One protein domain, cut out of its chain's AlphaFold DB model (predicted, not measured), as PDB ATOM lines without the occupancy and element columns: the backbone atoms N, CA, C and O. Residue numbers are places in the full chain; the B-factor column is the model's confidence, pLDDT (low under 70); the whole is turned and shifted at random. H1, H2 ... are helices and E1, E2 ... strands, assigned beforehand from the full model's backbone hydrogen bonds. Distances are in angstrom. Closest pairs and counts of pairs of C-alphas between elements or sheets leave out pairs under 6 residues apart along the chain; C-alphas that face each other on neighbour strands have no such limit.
ATOM      1  N   ALA A  45     160.727 137.245 173.355       90.31
ATOM      2  CA  ALA A  45     160.815 138.576 172.759       90.31
ATOM      3  C   ALA A  45     160.972 138.552 171.222       90.31
ATOM      4  O   ALA A  45     160.224 139.270 170.548       90.31
ATOM      5  N   PRO A  46     161.821 137.694 170.615       91.12
ATOM      6  CA  PRO A  46     161.907 137.594 169.157       91.12
ATOM      7  C   PRO A  46     160.612 137.088 168.509       91.12
ATOM      8  O   PRO A  46     160.225 137.559 167.439       91.12
ATOM      9  N   LEU A  47     159.910 136.147 169.155       89.50
ATOM     10  CA  LEU A  47     158.620 135.653 168.665       89.50
ATOM     11  C   LEU A  47     157.568 136.761 168.695       89.50
ATOM     12  O   LEU A  47     156.852 136.949 167.713       89.50
ATOM     13  N   ARG A  48     157.524 137.540 169.779       89.44
ATOM     14  CA  ARG A  48     156.638 138.699 169.907       89.44
ATOM     15  C   ARG A  48     156.936 139.778 168.863       89.44
ATOM     16  O   ARG A  48     156.002 140.323 168.289       89.44
ATOM     17  N   ALA A  49     158.208 140.048 168.569       88.88
ATOM     18  CA  ALA A  49     158.601 141.013 167.537       88.88
ATOM     19  C   ALA A  49     158.123 140.606 166.129       88.88
ATOM     20  O   ALA A  49     157.734 141.456 165.324       88.88
ATOM     21  N   ASN A  50     158.112 139.300 165.848       89.62
ATOM     22  CA  ASN A  50     157.618 138.757 164.586       89.62
ATOM     23  C   ASN A  50     156.086 138.645 164.546       89.62
ATOM     24  O   ASN A  50     155.495 138.716 163.471       89.62
ATOM     25  N   HIS A  51     155.413 138.465 165.681       91.94
ATOM     26  CA  HIS A  51     153.969 138.256 165.747       91.94
ATOM     27  C   HIS A  51     153.187 139.581 165.661       91.94
ATOM     28  O   HIS A  51     152.800 140.168 166.661       91.94
ATOM     29  N   GLN A  52     152.939 140.089 164.455       86.88
ATOM     30  CA  GLN A  52     152.407 141.446 164.279       86.88
ATOM     31  C   GLN A  52     150.904 141.470 163.987       86.88
ATOM     32  O   GLN A  52     150.453 140.881 163.004       86.88
ATOM     33  N   LYS A  53     150.142 142.213 164.802       90.69
ATOM     34  CA  LYS A  53     148.720 142.523 164.579       90.69
ATOM     35  C   LYS A  53     148.597 143.605 163.504       90.69
ATOM     36  O   LYS A  53     149.048 144.729 163.701       90.69
ATOM     37  N   VAL A  54     147.975 143.278 162.373       91.69
ATOM     38  CA  VAL A  54     147.767 144.204 161.249       91.69
ATOM     39  C   VAL A  54     146.281 144.326 160.945       91.69
ATOM     40  O   VAL A  54     145.596 143.314 160.786       91.69
ATOM     41  N   GLN A  55     145.792 145.563 160.844       94.75
ATOM     42  CA  GLN A  55     144.412 145.855 160.463       94.75
ATOM     43  C   GLN A  55     144.226 145.722 158.945       94.75
ATOM     44  O   GLN A  55     145.066 146.161 158.156       94.75
ATOM     45  N   ARG A  56     143.126 145.101 158.532       91.44
ATOM     46  CA  ARG A  56     142.705 144.954 157.139       91.44
ATOM     47  C   ARG A  56     141.797 146.120 156.717       91.44
ATOM     48  O   ARG A  56     141.209 146.777 157.575       91.44
ATOM     49  N   PRO A  57     141.618 146.350 155.401       93.62
ATOM     50  CA  PRO A  57     140.703 147.380 154.898       93.62
ATOM     51  C   PRO A  57     139.243 147.207 155.341       93.62
ATOM     52  O   PRO A  57     138.515 148.189 155.425       93.62
ATOM     53  N   ASP A  58     138.816 145.977 155.635       93.12
ATOM     54  CA  ASP A  58     137.471 145.651 156.133       93.12
ATOM     55  C   ASP A  58     137.302 145.882 157.650       93.12
ATOM     56  O   ASP A  58     136.245 145.601 158.210       93.12
ATOM     57  N   GLY A  59     138.340 146.390 158.326       93.19
ATOM     58  CA  GLY A  59     138.356 146.657 159.763       93.19
ATOM     59  C   GLY A  59     138.747 145.460 160.636       93.19
ATOM     60  O   GLY A  59     138.992 145.656 161.827       93.19
ATOM     61  N   SER A  60     138.861 144.251 160.076       93.00
ATOM     62  CA  SER A  60     139.322 143.062 160.805       93.00
ATOM     63  C   SER A  60     140.839 143.079 161.041       93.00
ATOM     64  O   SER A  60     141.571 143.870 160.444       93.00
ATOM     65  N   TYR A  61     141.338 142.206 161.918       92.50
ATOM     66  CA  TYR A  61     142.768 142.088 162.215       92.50
ATOM     67  C   TYR A  61     143.295 140.706 161.838       92.50
ATOM     68  O   TYR A  61     142.602 139.702 161.973       92.50
ATOM     69  N   ARG A  62     144.556 140.647 161.406       93.50
ATOM     70  CA  ARG A  62     145.283 139.396 161.150       93.50
ATOM     71  C   ARG A  62     146.704 139.453 161.686       93.50
ATOM     72  O   ARG A  62     147.232 140.540 161.922       93.50
ATOM     73  N   CYS A  63     147.338 138.293 161.794       93.06
ATOM     74  CA  CYS A  63     148.774 138.193 162.012       93.06
ATOM     75  C   CYS A  63     149.508 137.933 160.694       93.06
ATOM     76  O   CYS A  63     149.164 137.019 159.946       93.06
ATOM     77  N   THR A  64     150.547 138.714 160.403       88.50
ATOM     78  CA  THR A  64     151.362 138.532 159.187       88.50
ATOM     79  C   THR A  64     152.341 137.362 159.280       88.50
ATOM     80  O   THR A  64     152.797 136.875 158.250       88.50
ATOM     81  N   SER A  65     152.624 136.857 160.477       91.25
ATOM     82  CA  SER A  65     153.592 135.768 160.674       91.25
ATOM     83  C   SER A  65     152.938 134.413 160.932       91.25
ATOM     84  O   SER A  65     153.508 133.383 160.581       91.25
ATOM     85  N   CYS A  66     151.728 134.388 161.493       91.81
ATOM     86  CA  CYS A  66     150.982 133.146 161.680       91.81
ATOM     87  C   CYS A  66     150.277 132.726 160.392       91.81
ATOM     88  O   CYS A  66     149.739 133.561 159.657       91.81
ATOM     89  N   ARG A  67     150.245 131.414 160.155       91.81
ATOM     90  CA  ARG A  67     149.495 130.791 159.067       91.81
ATOM     91  C   ARG A  67     148.390 129.905 159.627       91.81
ATOM     92  O   ARG A  67     148.582 129.284 160.670       91.81
ATOM     93  N   ASP A  68     147.253 129.868 158.947       89.50
ATOM     94  CA  ASP A  68     146.190 128.906 159.225       89.50
ATOM     95  C   ASP A  68     146.496 127.532 158.595       89.50
ATOM     96  O   ASP A  68     147.535 127.329 157.959       89.50
ATOM     97  N   ALA A  69     145.575 126.579 158.760       90.56
ATOM     98  CA  ALA A  69     145.706 125.223 158.220       90.56
ATOM     99  C   ALA A  69     145.797 125.164 156.680       90.56
ATOM    100  O   ALA A  69     146.185 124.133 156.133       90.56
ATOM    101  N   TYR A  70     145.461 126.254 155.987       92.19
ATOM    102  CA  TYR A  70     145.454 126.367 154.531       92.19
ATOM    103  C   TYR A  70     146.611 127.236 154.002       92.19
ATOM    104  O   TYR A  70     146.711 127.465 152.797       92.19
ATOM    105  N   GLY A  71     147.501 127.719 154.878       90.12
ATOM    106  CA  GLY A  71     148.643 128.559 154.513       90.12
ATOM    107  C   GLY A  71     148.310 130.043 154.311       90.12
ATOM    108  O   GLY A  71     149.198 130.833 153.964       90.12
ATOM    109  N   ALA A  72     147.069 130.468 154.558       90.75
ATOM    110  CA  ALA A  72     146.712 131.882 154.576       90.75
ATOM    111  C   ALA A  72     147.161 132.527 155.894       90.75
ATOM    112  O   ALA A  72     147.469 131.844 156.866       90.75
ATOM    113  N   HIS A  73     147.262 133.857 155.931       91.56
ATOM    114  CA  HIS A  73     147.555 134.557 157.183       91.56
ATOM    115  C   HIS A  73     146.411 134.364 158.176       91.56
ATOM    116  O   HIS A  73     145.263 134.636 157.828       91.56
ATOM    117  N   ALA A  74     146.741 133.942 159.396       92.50
ATOM    118  CA  ALA A  74     145.746 133.691 160.430       92.50
ATOM    119  C   ALA A  74     145.059 134.993 160.867       92.50
ATOM    120  O   ALA A  74     145.713 136.029 161.045       92.50
ATOM    121  N   ASP A  75     143.746 134.927 161.072       92.00
ATOM    122  CA  ASP A  75     142.993 136.019 161.682       92.00
ATOM    123  C   ASP A  75     143.414 136.206 163.143       92.00
ATOM    124  O   ASP A  75     143.853 135.271 163.815       92.00
ATOM    125  N   TRP A  76     143.348 137.447 163.617       89.19
ATOM    126  CA  TRP A  76     143.657 137.776 165.002       89.19
ATOM    127  C   TRP A  76     142.389 137.658 165.855       89.19
ATOM    128  O   TRP A  76     141.365 138.224 165.460       89.19
ATOM    129  N   PRO A  77     142.445 137.043 167.051       89.06
ATOM    130  CA  PRO A  77     143.598 136.392 167.691       89.06
ATOM    131  C   PRO A  77     143.950 135.023 167.079       89.06
ATOM    132  O   PRO A  77     143.073 134.270 166.668       89.06
ATOM    133  N   THR A  78     145.243 134.687 167.050       88.06
ATOM    134  CA  THR A  78     145.790 133.494 166.372       88.06
ATOM    135  C   THR A  78     145.894 132.256 167.271       88.06
ATOM    136  O   THR A  78     146.274 131.182 166.808       88.06
ATOM    137  N   GLY A  79     145.654 132.402 168.574       83.94
ATOM    138  CA  GLY A  79     145.973 131.429 169.619       83.94
ATOM    139  C   GLY A  79     147.416 131.527 170.133       83.94
ATOM    140  O   GLY A  79     147.660 131.241 171.305       83.94
ATOM    141  N   THR A  80     148.364 131.983 169.301       85.69
ATOM    142  CA  THR A  80     149.758 132.246 169.722       85.69
ATOM    143  C   THR A  80     149.854 133.545 170.519       85.69
ATOM    144  O   THR A  80     150.717 133.692 171.382       85.69
ATOM    145  N   ASP A  81     148.928 134.471 170.284       86.25
ATOM    146  CA  ASP A  81     148.834 135.748 170.979       86.25
ATOM    147  C   ASP A  81     148.760 135.578 172.509       86.25
ATOM    148  O   ASP A  81     149.520 136.213 173.234       86.25
ATOM    149  N   ARG A  82     147.990 134.613 173.022       81.94
ATOM    150  CA  ARG A  82     147.891 134.343 174.473       81.94
ATOM    151  C   ARG A  82     149.191 133.863 175.127       81.94
ATOM    152  O   ARG A  82     149.287 133.822 176.351       81.94
ATOM    153  N   LEU A  83     150.171 133.439 174.330       83.75
ATOM    154  CA  LEU A  83     151.493 133.038 174.815       83.75
ATOM    155  C   LEU A  83     152.473 134.214 174.855       83.75
ATOM    156  O   LEU A  83     153.491 134.130 175.538       83.75
ATOM    157  N   LEU A  84     152.182 135.280 174.108       87.44
ATOM    158  CA  LEU A  84     153.098 136.389 173.861       87.44
ATOM    159  C   LEU A  84     152.625 137.703 174.489       87.44
ATOM    160  O   LEU A  84     153.476 138.530 174.809       87.44
ATOM    161  N   TYR A  85     151.315 137.892 174.664       85.88
ATOM    162  CA  TYR A  85     150.666 139.122 175.138       85.88
ATOM    163  C   TYR A  85     149.880 138.889 176.424       85.88
ATOM    164  O   TYR A  85     149.303 137.815 176.609       85.88
ATOM    165  N   SER A  86     149.842 139.892 177.306       82.12
ATOM    166  CA  SER A  86     148.856 139.899 178.392       82.12
ATOM    167  C   SER A  86     147.448 140.106 177.825       82.12
ATOM    168  O   SER A  86     147.288 140.583 176.704       82.12
ATOM    169  N   GLU A  87     146.406 139.769 178.589       77.00
ATOM    170  CA  GLU A  87     145.018 139.966 178.134       77.00
ATOM    171  C   GLU A  87     144.704 141.443 177.849       77.00
ATOM    172  O   GLU A  87     143.941 141.732 176.936       77.00
ATOM    173  N   ASP A  88     145.339 142.370 178.576       78.38
ATOM    174  CA  ASP A  88     145.180 143.818 178.378       78.38
ATOM    175  C   ASP A  88     145.776 144.305 177.033       78.38
ATOM    176  O   ASP A  88     145.468 145.407 176.581       78.38
ATOM    177  N   GLU A  89     146.641 143.508 176.396       74.56
ATOM    178  CA  GLU A  89     147.302 143.826 175.122       74.56
ATOM    179  C   GLU A  89     146.609 143.209 173.887       74.56
ATOM    180  O   GLU A  89     147.017 143.502 172.756       74.56
ATOM    181  N   LEU A  90     145.604 142.342 174.074       74.69
ATOM    182  CA  LEU A  90     144.905 141.619 172.996       74.69
ATOM    183  C   LEU A  90     143.778 142.436 172.353       74.69
ATOM    184  O   LEU A  90     143.734 142.451 171.089       74.69
TER     185      LEU A  90
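What this domain is: This is residues 45 to 90 of the 90 residues of an uncharacterized protein of Gordonia rubripertincta (UniProt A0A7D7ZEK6). A small three-stranded sheet, with long E2 between short E1 and E3, fills one end of the domain, and two short helices, H1 and H2, lie near each other towards the other end. The printed part has 46 residues, in the order H1 E1 E2 E3 H2. The class is mixed; the strands form an antiparallel meander, each the neighbour of the one before. The whole is compact, with radius of gyration of the C-alphas 10.4 A and spans 25 by 22 by 15 A.

Where its parts are: Find C-alpha 61 at (142.768, 142.088, 162.215); E2 runs 13.5 A to residue 67. E1 is residues 53 to 55, E3 73 to 75. H1, residues 45 to 50, begins at (160.815, 138.576, 172.759); H2 is 81 to 84.

How they stand to each other: In hairpin E1 and E2, N 54 and O 62 are 2.9 A apart; in hairpin E2 and E3, N 63 and O 74, 2.9 A. H1 only grazes the sheet, with residues 47 to 50. H1 and H2 are close but not clearly touching: their closest C-alphas, Arg 48 and Leu 84, are 5.8 A apart. Every O i to N i+4 pair in H1 is within hydrogen-bond range; H2 is too short for one.

The domain as a whole: The printed part has no cut, and no printed residue is under 70.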